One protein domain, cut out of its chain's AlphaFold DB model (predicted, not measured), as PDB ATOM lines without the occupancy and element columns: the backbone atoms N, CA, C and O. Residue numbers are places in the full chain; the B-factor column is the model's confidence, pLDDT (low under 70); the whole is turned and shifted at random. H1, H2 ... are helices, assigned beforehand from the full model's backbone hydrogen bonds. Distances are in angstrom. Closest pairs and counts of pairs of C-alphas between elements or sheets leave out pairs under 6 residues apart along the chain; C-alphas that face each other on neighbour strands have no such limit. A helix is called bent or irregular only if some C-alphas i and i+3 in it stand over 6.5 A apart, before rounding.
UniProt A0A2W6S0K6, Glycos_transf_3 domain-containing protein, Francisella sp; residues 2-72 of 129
ATOM      1  N   GLY A   2      64.193  92.967  66.887       39.75
ATOM      2  CA  GLY A   2      64.632  92.599  65.546       39.75
ATOM      3  C   GLY A   2      64.418  91.107  65.339       39.75
ATOM      4  O   GLY A   2      65.046  90.278  65.994       39.75
ATOM      5  N   CYS A   3      63.464  90.762  64.486       39.09
ATOM      6  CA  CYS A   3      63.274  89.397  64.040       39.09
ATOM      7  C   CYS A   3      64.423  89.082  63.083       39.09
ATOM      8  O   CYS A   3      64.295  89.384  61.907       39.09
ATOM      9  N   SER A   4      65.543  88.565  63.604       45.75
ATOM     10  CA  SER A   4      66.561  87.816  62.847       45.75
ATOM     11  C   SER A   4      66.832  88.339  61.429       45.75
ATOM     12  O   SER A   4      66.845  87.565  60.474       45.75
ATOM     13  N   SER A   5      67.008  89.653  61.276       57.50
ATOM     14  CA  SER A   5      67.525  90.206  60.036       57.50
ATOM     15  C   SER A   5      69.050  90.103  60.102       57.50
ATOM     16  O   SER A   5      69.630  90.353  61.164       57.50
ATOM     17  N   PRO A   6      69.731  89.759  58.996       62.34
ATOM     18  CA  PRO A   6      71.193  89.820  58.925       62.34
ATOM     19  C   PRO A   6      71.742  91.202  59.321       62.34
ATOM     20  O   PRO A   6      72.860  91.310  59.808       62.34
ATOM     21  N   SER A   7      70.923  92.243  59.146       73.12
ATOM     22  CA  SER A   7      71.194  93.644  59.468       73.12
ATOM     23  C   SER A   7      70.910  94.047  60.922       73.12
ATOM     24  O   SER A   7      71.019  95.221  61.258       73.12
ATOM     25  N   GLY A   8      70.515  93.124  61.804       79.50
ATOM     26  CA  GLY A   8      70.248  93.465  63.200       79.50
ATOM     27  C   GLY A   8      71.502  93.991  63.905       79.50
ATOM     28  O   GLY A   8      72.574  93.403  63.773       79.50
ATOM     29  N   ALA A   9      71.367  95.046  64.715       83.56
ATOM     30  CA  ALA A   9      72.499  95.647  65.430       83.56
ATOM     31  C   ALA A   9      73.324  94.616  66.226       83.56
ATOM     32  O   ALA A   9      74.546  94.672  66.218       83.56
ATOM     33  N   GLY A  10      72.681  93.617  66.846       84.69
ATOM     34  CA  GLY A  10      73.388  92.528  67.533       84.69
ATOM     35  C   GLY A  10      74.293  91.705  66.607       84.69
ATOM     36  O   GLY A  10      75.433  91.425  66.968       84.69
ATOM     37  N   ASN A  11      73.821  91.378  65.402       84.38
ATOM     38  CA  ASN A  11      74.589  90.641  64.398       84.38
ATOM     39  C   ASN A  11      75.770  91.469  63.875       84.38
ATOM     40  O   ASN A  11      76.869  90.940  63.750       84.38
ATOM     41  N   VAL A  12      75.566  92.766  63.620       88.94
ATOM     42  CA  VAL A  12      76.639  93.686  63.198       88.94
ATOM     43  C   VAL A  12      77.708  93.806  64.283       88.94
ATOM     44  O   VAL A  12      78.895  93.685  63.993       88.94
ATOM     45  N   ILE A  13      77.296  93.973  65.544       89.88
ATOM     46  CA  ILE A  13      78.211  94.047  66.689       89.88
ATOM     47  C   ILE A  13      79.011  92.740  66.852       89.88
ATOM     48  O   ILE A  13      80.217  92.782  67.087       89.88
ATOM     49  N   GLN A  14      78.386  91.577  66.658       89.69
ATOM     50  CA  GLN A  14      79.105  90.297  66.647       89.69
ATOM     51  C   GLN A  14      80.081  90.179  65.470       89.69
ATOM     52  O   GLN A  14      81.195  89.691  65.650       89.69
ATOM     53  N   ALA A  15      79.703  90.660  64.281       90.94
ATOM     54  CA  ALA A  15      80.545  90.607  63.086       90.94
ATOM     55  C   ALA A  15      81.824  91.453  63.210       90.94
ATOM     56  O   ALA A  15      82.851  91.085  62.645       90.94
ATOM     57  N   ILE A  16      81.792  92.544  63.985       90.62
ATOM     58  CA  ILE A  16      82.980  93.363  64.288       90.62
ATOM     59  C   ILE A  16      83.822  92.810  65.456       90.62
ATOM     60  O   ILE A  16      84.759  93.468  65.900       90.62
ATOM     61  N   GLY A  17      83.510  91.606  65.955       90.38
ATOM     62  CA  GLY A  17      84.327  90.880  66.932       90.38
ATOM     63  C   GLY A  17      83.896  91.015  68.396       90.38
ATOM     64  O   GLY A  17      84.606  90.536  69.278       90.38
ATOM     65  N   VAL A  18      82.746  91.631  68.688       90.19
ATOM     66  CA  VAL A  18      82.240  91.749  70.066       90.19
ATOM     67  C   VAL A  18      81.426  90.512  70.440       90.19
ATOM     68  O   VAL A  18      80.425  90.179  69.806       90.19
ATOM     69  N   MET A  19      81.811  89.842  71.525       88.06
ATOM     70  CA  MET A  19      81.055  88.707  72.050       88.06
ATOM     71  C   MET A  19      79.792  89.193  72.780       88.06
ATOM     72  O   MET A  19      79.879  89.938  73.752       88.06
ATOM     73  N   LEU A  20      78.616  88.760  72.316       86.56
ATOM     74  CA  LEU A  20      77.320  89.022  72.953       86.56
ATOM     75  C   LEU A  20      76.705  87.708  73.475       86.56
ATOM     76  O   LEU A  20      76.799  86.699  72.771       86.56
ATOM     77  N   PRO A  21      76.006  87.709  74.629       87.19
ATOM     78  CA  PRO A  21      75.770  88.852  75.518       87.19
ATOM     79  C   PRO A  21      77.011  89.231  76.347       87.19
ATOM     80  O   PRO A  21      77.821  88.374  76.687       87.19
ATOM     81  N   ILE A  22      77.136  90.517  76.689       88.38
ATOM     82  CA  ILE A  22      78.228  91.045  77.522       88.38
ATOM     83  C   ILE A  22      77.800  90.978  79.001       88.38
ATOM     84  O   ILE A  22      76.686  91.416  79.305       88.38
ATOM     85  N   PRO A  23      78.641  90.464  79.920       89.50
ATOM     86  CA  PRO A  23      78.387  90.538  81.361       89.50
ATOM     87  C   PRO A  23      78.249  91.985  81.847       89.50
ATOM     88  O   PRO A  23      78.936  92.875  81.344       89.50
ATOM     89  N   VAL A  24      77.397  92.229  82.847       89.31
ATOM     90  CA  VAL A  24      77.115  93.585  83.358       89.31
ATOM     91  C   VAL A  24      78.391  94.286  83.826       89.31
ATOM     92  O   VAL A  24      78.583  95.465  83.547       89.31
ATOM     93  N   GLU A  25      79.308  93.552  84.449       92.38
ATOM     94  CA  GLU A  25      80.587  94.067  84.939       92.38
ATOM     95  C   GLU A  25      81.434  94.627  83.788       92.38
ATOM     96  O   GLU A  25      82.011  95.707  83.895       92.38
ATOM     97  N   LYS A  26      81.445  93.929  82.645       91.88
ATOM     98  CA  LYS A  26      82.147  94.361  81.429       91.88
ATOM     99  C   LYS A  26      81.446  95.515  80.719       91.88
ATOM    100  O   LYS A  26      82.116  96.345  80.109       91.88
ATOM    101  N   ILE A  27      80.119  95.597  80.813       92.25
ATOM    102  CA  ILE A  27      79.355  96.752  80.321       92.25
ATOM    103  C   ILE A  27      79.741  98.011  81.109       92.25
ATOM    104  O   ILE A  27      79.978  99.054  80.501       92.25
ATOM    105  N   ILE A  28      79.832  97.912  82.440       92.81
ATOM    106  CA  ILE A  28      80.229  99.024  83.315       92.81
ATOM    107  C   ILE A  28      81.674  99.443  83.022       92.81
ATOM    108  O   ILE A  28      81.916 100.618  82.759       92.81
ATOM    109  N   GLU A  29      82.606  98.488  82.965       93.75
ATOM    110  CA  GLU A  29      84.013  98.753  82.628       93.75
ATOM    111  C   GLU A  29      84.151  99.462  81.270       93.75
ATOM    112  O   GLU A  29      84.866 100.458  81.148       93.75
ATOM    113  N   GLY A  30      83.430  99.000  80.241       93.12
ATOM    114  CA  GLY A  30      83.413  99.643  78.924       93.12
ATOM    115  C   GLY A  30      82.846 101.066  78.967       93.12
ATOM    116  O   GLY A  30      83.393 101.984  78.354       93.12
ATOM    117  N   LEU A  31      81.792 101.290  79.749       92.62
ATOM    118  CA  LEU A  31      81.210 102.620  79.903       92.62
ATOM    119  C   LEU A  31      82.165 103.601  80.608       92.62
ATOM    120  O   LEU A  31      82.217 104.772  80.230       92.62
ATOM    121  N   GLU A  32      82.928 103.141  81.598       94.75
ATOM    122  CA  GLU A  32      83.906 103.961  82.325       94.75
ATOM    123  C   GLU A  32      85.154 104.267  81.490       94.75
ATOM    124  O   GLU A  32      85.672 105.383  81.538       94.75
ATOM    125  N   THR A  33      85.615 103.302  80.692       95.88
ATOM    126  CA  THR A  33      86.880 103.402  79.944       95.88
ATOM    127  C   THR A  33      86.716 104.013  78.554       95.88
ATOM    128  O   THR A  33      87.432 104.951  78.205       95.88
ATOM    129  N   VAL A  34      85.772 103.508  77.754       94.25
ATOM    130  CA  VAL A  34      85.574 103.905  76.347       94.25
ATOM    131  C   VAL A  34      84.301 104.714  76.117       94.25
ATOM    132  O   VAL A  34      84.072 105.182  75.004       94.25
ATOM    133  N   ARG A  35      83.481 104.922  77.161       93.00
ATOM    134  CA  ARG A  35      82.239 105.726  77.123       93.00
ATOM    135  C   ARG A  35      81.169 105.158  76.184       93.00
ATOM    136  O   ARG A  35      80.255 105.876  75.784       93.00
ATOM    137  N   ILE A  36      81.265 103.867  75.866       91.25
ATOM    138  CA  ILE A  36      80.352 103.136  74.985       91.25
ATOM    139  C   ILE A  36      79.977 101.813  75.654       91.25
ATOM    140  O   ILE A  36      80.830 101.102  76.179       91.25
ATOM    141  N   ALA A  37      78.693 101.474  75.598       90.69
ATOM    142  CA  ALA A  37      78.143 100.228  76.106       90.69
ATOM    143  C   ALA A  37      77.133  99.656  75.105       90.69
ATOM    144  O   ALA A  37      76.312 100.391  74.553       90.69
ATOM    145  N   VAL A  38      77.166  98.337  74.902       88.94
ATOM    146  CA  VAL A  38      76.175  97.616  74.094       88.94
ATOM    147  C   VAL A  38      75.378  96.697  75.008       88.94
ATOM    148  O   VAL A  38      75.944  95.844  75.688       88.94
ATOM    149  N   ILE A  39      74.054  96.856  75.009       87.56
ATOM    150  CA  ILE A  39      73.151  96.099  75.882       87.56
ATOM    151  C   ILE A  39      72.170  95.307  75.021       87.56
ATOM    152  O   ILE A  39      71.351  95.876  74.298       87.56
ATOM    153  N   LEU A  40      72.219  93.976  75.117       80.75
ATOM    154  CA  LEU A  40      71.261  93.103  74.444       80.75
ATOM    155  C   LEU A  40      70.048  92.843  75.356       80.75
ATOM    156  O   LEU A  40      70.124  92.117  76.349       80.75
ATOM    157  N   VAL A  41      68.900  93.420  74.994       68.12
ATOM    158  CA  VAL A  41      67.667  93.413  75.813       68.12
ATOM    159  C   VAL A  41      67.070  92.009  75.996       68.12
ATOM    160  O   VAL A  41      66.412  91.747  77.001       68.12
ATOM    161  N   ALA A  42      67.342  91.072  75.077       63.16
ATOM    162  CA  ALA A  42      66.813  89.704  75.143       63.16
ATOM    163  C   ALA A  42      67.198  88.951  76.435       63.16
ATOM    164  O   ALA A  42      66.452  88.072  76.856       63.16
ATOM    165  N   GLY A  43      68.313  89.320  77.081       57.44
ATOM    166  CA  GLY A  43      68.758  88.726  78.347       57.44
ATOM    167  C   GLY A  43      68.178  89.369  79.615       57.44
ATOM    168  O   GLY A  43      68.254  88.764  80.676       57.44
ATOM    169  N   HIS A  44      67.586  90.564  79.522       59.84
ATOM    170  CA  HIS A  44      67.220  91.372  80.696       59.84
ATOM    171  C   HIS A  44      65.741  91.247  81.096       59.84
ATOM    172  O   HIS A  44      65.391  91.483  82.248       59.84
ATOM    173  N   TYR A  45      64.865  90.827  80.176       67.12
ATOM    174  CA  TYR A  45      63.429  90.684  80.442       67.12
ATOM    175  C   TYR A  45      62.903  89.331  79.934       67.12
ATOM    176  O   TYR A  45      62.455  89.221  78.791       67.12
ATOM    177  N   PRO A  46      62.877  88.280  80.775       67.62
ATOM    178  CA  PRO A  46      62.393  86.950  80.383       67.62
ATOM    179  C   PRO A  46      60.954  86.951  79.839       67.62
ATOM    180  O   PRO A  46      60.595  86.149  78.973       67.62
ATOM    181  N   LEU A  47      60.120  87.882  80.318       70.44
ATOM    182  CA  LEU A  47      58.744  88.063  79.853       70.44
ATOM    183  C   LEU A  47      58.687  88.521  78.388       70.44
ATOM    184  O   LEU A  47      57.862  88.040  77.612       70.44
ATOM    185  N   LEU A  48      59.612  89.399  77.993       69.88
ATOM    186  CA  LEU A  48      59.715  89.918  76.634       69.88
ATOM    187  C   LEU A  48      60.036  88.796  75.634       69.88
ATOM    188  O   LEU A  48      59.460  88.774  74.549       69.88
ATOM    189  N   HIS A  49      60.845  87.800  76.006       69.50
ATOM    190  CA  HIS A  49      61.112  86.637  75.149       69.50
ATOM    191  C   HIS A  49      59.845  85.809  74.847       69.50
ATOM    192  O   HIS A  49      59.598  85.412  73.702       69.50
ATOM    193  N   LYS A  50      58.997  85.574  75.860       75.00
ATOM    194  CA  LYS A  50      57.719  84.860  75.681       75.00
ATOM    195  C   LYS A  50      56.788  85.624  74.739       75.00
ATOM    196  O   LYS A  50      56.236  85.041  73.806       75.00
ATOM    197  N   VAL A  51      56.675  86.937  74.932       77.50
ATOM    198  CA  VAL A  51      55.861  87.813  74.081       77.50
ATOM    199  C   VAL A  51      56.392  87.862  72.646       77.50
ATOM    200  O   VAL A  51      55.601  87.807  71.706       77.50
ATOM    201  N   ALA A  52      57.716  87.881  72.458       73.75
ATOM    202  CA  ALA A  52      58.352  87.839  71.141       73.75
ATOM    203  C   ALA A  52      57.902  86.617  70.330       73.75
ATOM    204  O   ALA A  52      57.562  86.728  69.152       73.75
ATOM    205  N   THR A  53      57.873  85.453  70.983       76.62
ATOM    206  CA  THR A  53      57.477  84.180  70.367       76.62
ATOM    207  C   THR A  53      56.019  84.218  69.915       76.62
ATOM    208  O   THR A  53      55.694  83.763  68.820       76.62
ATOM    209  N   VAL A  54      55.145  84.803  70.735       82.62
ATOM    210  CA  VAL A  54      53.725  84.979  70.419       82.62
ATOM    211  C   VAL A  54      53.539  85.966  69.264       82.62
ATOM    212  O   VAL A  54      52.876  85.635  68.285       82.62
ATOM    213  N   CYS A  55      54.182  87.135  69.315       80.19
ATOM    214  CA  CYS A  55      54.110  88.134  68.243       80.19
ATOM    215  C   CYS A  55      54.608  87.574  66.905       80.19
ATOM    216  O   CYS A  55      54.015  87.844  65.864       80.19
ATOM    217  N   ARG A  56      55.650  86.731  66.927       76.44
ATOM    218  CA  ARG A  56      56.163  86.064  65.724       76.44
ATOM    219  C   ARG A  56      55.131  85.123  65.097       76.44
ATOM    220  O   ARG A  56      55.038  85.081  63.877       76.44
ATOM    221  N   LYS A  57      54.336  84.408  65.904       82.62
ATOM    222  CA  LYS A  57      53.251  83.544  65.402       82.62
ATOM    223  C   LYS A  57      52.114  84.335  64.759       82.62
ATOM    224  O   LYS A  57      51.524  83.854  63.802       82.62
ATOM    225  N   PHE A  58      51.814  85.528  65.274       81.69
ATOM    226  CA  PHE A  58      50.783  86.395  64.702       81.69
ATOM    227  C   PHE A  58      51.195  87.028  63.367       81.69
ATOM    228  O   PHE A  58      50.323  87.409  62.595       81.69
ATOM    229  N   GLY A  59      52.498  87.160  63.088       78.56
ATOM    230  CA  GLY A  59      52.999  87.657  61.800       78.56
ATOM    231  C   GLY A  59      52.683  89.128  61.503       78.56
ATOM    232  O   GLY A  59      52.968  89.604  60.408       78.56
ATOM    233  N   VAL A  60      52.124  89.862  62.467       81.06
ATOM    234  CA  VAL A  60      51.767  91.282  62.346       81.06
ATOM    235  C   VAL A  60      52.579  92.132  63.316       81.06
ATOM    236  O   VAL A  60      53.042  91.658  64.356       81.06
ATOM    237  N   ARG A  61      52.749  93.416  62.983       74.31
ATOM    238  CA  ARG A  61      53.361  94.396  63.890       74.31
ATOM    239  C   ARG A  61      52.427  94.633  65.078       74.31
ATOM    240  O   ARG A  61      51.236  94.866  64.895       74.31
ATOM    241  N   THR A  62      52.971  94.597  66.289       79.25
ATOM    242  CA  THR A  62      52.240  94.851  67.536       79.25
ATOM    243  C   THR A  62      52.884  96.006  68.300       79.25
ATOM    244  O   THR A  62      53.978  96.464  67.962       79.25
ATOM    245  N   MET A  63      52.246  96.458  69.382       78.44
ATOM    246  CA  MET A  63      52.830  97.476  70.265       78.44
ATOM    247  C   MET A  63      54.226  97.078  70.788       78.44
ATOM    248  O   MET A  63      55.091  97.931  70.975       78.44
ATOM    249  N   PHE A  64      54.504  95.775  70.932       77.25
ATOM    250  CA  PHE A  64      55.798  95.265  71.396       77.25
ATOM    251  C   PHE A  64      56.955  95.525  70.422       77.25
ATOM    252  O   PHE A  64      58.121  95.480  70.825       77.25
ATOM    253  N   ASN A  65      56.670  95.836  69.154       75.75
ATOM    254  CA  ASN A  65      57.698  96.260  68.207       75.75
ATOM    255  C   ASN A  65      58.303  97.622  68.582       75.75
ATOM    256  O   ASN A  65      59.496  97.809  68.362       75.75
ATOM    257  N   ILE A  66      57.512  98.510  69.191       78.00
ATOM    258  CA  ILE A  66      57.892  99.893  69.533       78.00
ATOM    259  C   ILE A  66      58.321 100.006  71.001       78.00
ATOM    260  O   ILE A  66      59.154 100.835  71.348       78.00
ATOM    261  N   LEU A  67      57.813  99.123  71.867       77.00
ATOM    262  CA  LEU A  67      58.192  99.092  73.282       77.00
ATOM    263  C   LEU A  67      59.673  98.767  73.508       77.00
ATOM    264  O   LEU A  67      60.264  99.263  74.457       77.00
ATOM    265  N   GLY A  68      60.282  97.938  72.655       74.75
ATOM    266  CA  GLY A  68      61.670  97.499  72.843       74.75
ATOM    267  C   GLY A  68      62.655  98.662  73.026       74.75
ATOM    268  O   GLY A  68      63.338  98.700  74.044       74.75
ATOM    269  N   PRO A  69      62.713  99.616  72.081       75.06
ATOM    270  CA  PRO A  69      63.539 100.810  72.222       75.06
ATOM    271  C   PRO A  69      63.173 101.717  73.405       75.06
ATOM    272  O   PRO A  69      64.066 102.342  73.966       75.06
ATOM    273  N   LEU A  70      61.897 101.788  73.801       79.38
ATOM    274  CA  LEU A  70      61.458 102.611  74.937       79.38
ATOM    275  C   LEU A  70      61.935 102.048  76.289       79.38
ATOM    276  O   LEU A  70      62.105 102.800  77.240       79.38
ATOM    277  N   PHE A  71      62.224 100.747  76.373       78.75
ATOM    278  CA  PHE A  71      62.759 100.097  77.573       78.75
ATOM    279  C   PHE A  71      64.290 100.011  77.555       78.75
ATOM    280  O   PHE A  71      64.859  98.916  77.557       78.75
ATOM    281  N   ASN A  72      64.975 101.157  77.534       83.88
ATOM    282  CA  ASN A  72      66.432 101.186  77.665       83.88
ATOM    283  C   ASN A  72      66.855 100.797  79.103       83.88
ATOM    284  O   ASN A  72      66.605 101.578  80.024       83.88
TER     285      ASN A  72
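AT A GLANCE: This is residues 2 to 72 of the 129 residues of the protein "Glycos_transf_3 domain-containing protein" of Francisella sp (UniProt A0A2W6S0K6). Picture an open, drawn-out arrangement of four helices with few contacts: H2 is at one end, H3 and H4 are at the other with the chain folding back between them, and H1 is off to one side in between. Residues 34 to 45, with no named element, run lengthwise through the space between the two ends. The printed part has 71 residues with four named helices, in the order H1, H2, H3, H4, and no named strand; its class is all helix. It is only just loose, close to compact, with a radius of gyration of the C-alphas of 13.8 A, and elongated, with spans of 42 by 23 by 17 A.

HOW THE PARTS SIT: Start from the first printed residue and you come to H1, residues 9 to 15, which touches no helix. A short link of 8 residues leads to H2, residues 24 to 33, which is apart from H1 and also touches no helix. Next along the printed part is H3, residues 46 to 58, which is apart from both H1 and H2. Then look at H4, residues 64 to 70, which is apart from H1 and H2. H3 and H4 only just touch, with 3 pairs of C-alphas within 8 A, and H3 does so with residues 51 to 55 alone. Their closest C-alphas, those of Ala 52 and Phe 64, are 7.9 A apart. The two run opposite ways at a tilt of 37 degrees, only just steep, and form a helical hairpin. In the backbones of H1 and H2 every O i to N i+4 pair is within hydrogen-bond range, against 8 of 9 in H3 and 0 of 3 in H4, where 1 of 4 O i to N i+3 pairs is within range.

IN THESE COORDINATES: Find C-alpha 9 at (72.499, 95.647, 65.430); from there H1 runs to Ala 15. H2 goes from Val 24 to Thr 33, 14.3 A from first to last C-alpha. Look for C-alpha 46 at (62.393, 86.950, 80.383), where H3, the longest helix, sets out for Phe 58, 19.5 A away from C-alpha to C-alpha. H4 begins at Phe 64 and ends at C-alpha 70, (61.458, 102.611, 74.937); it is neither bent nor irregular, but only just: C-alphas 66 and 69 are 6.3 A apart.

THE WHOLE: The two C-alphas farthest apart are those of Thr 33 and Phe 58, 42.7 A. The printed part runs from residue 2 to 72 and has no cut. The link from H2 to H3, 12 residues, is long; the link from H3 to H4, 5 residues, is tight. The mean pLDDT of the printed part is 79.8, and 13 residues are under 70: residues 2 to 6, 41 to 46, and 48 to 49.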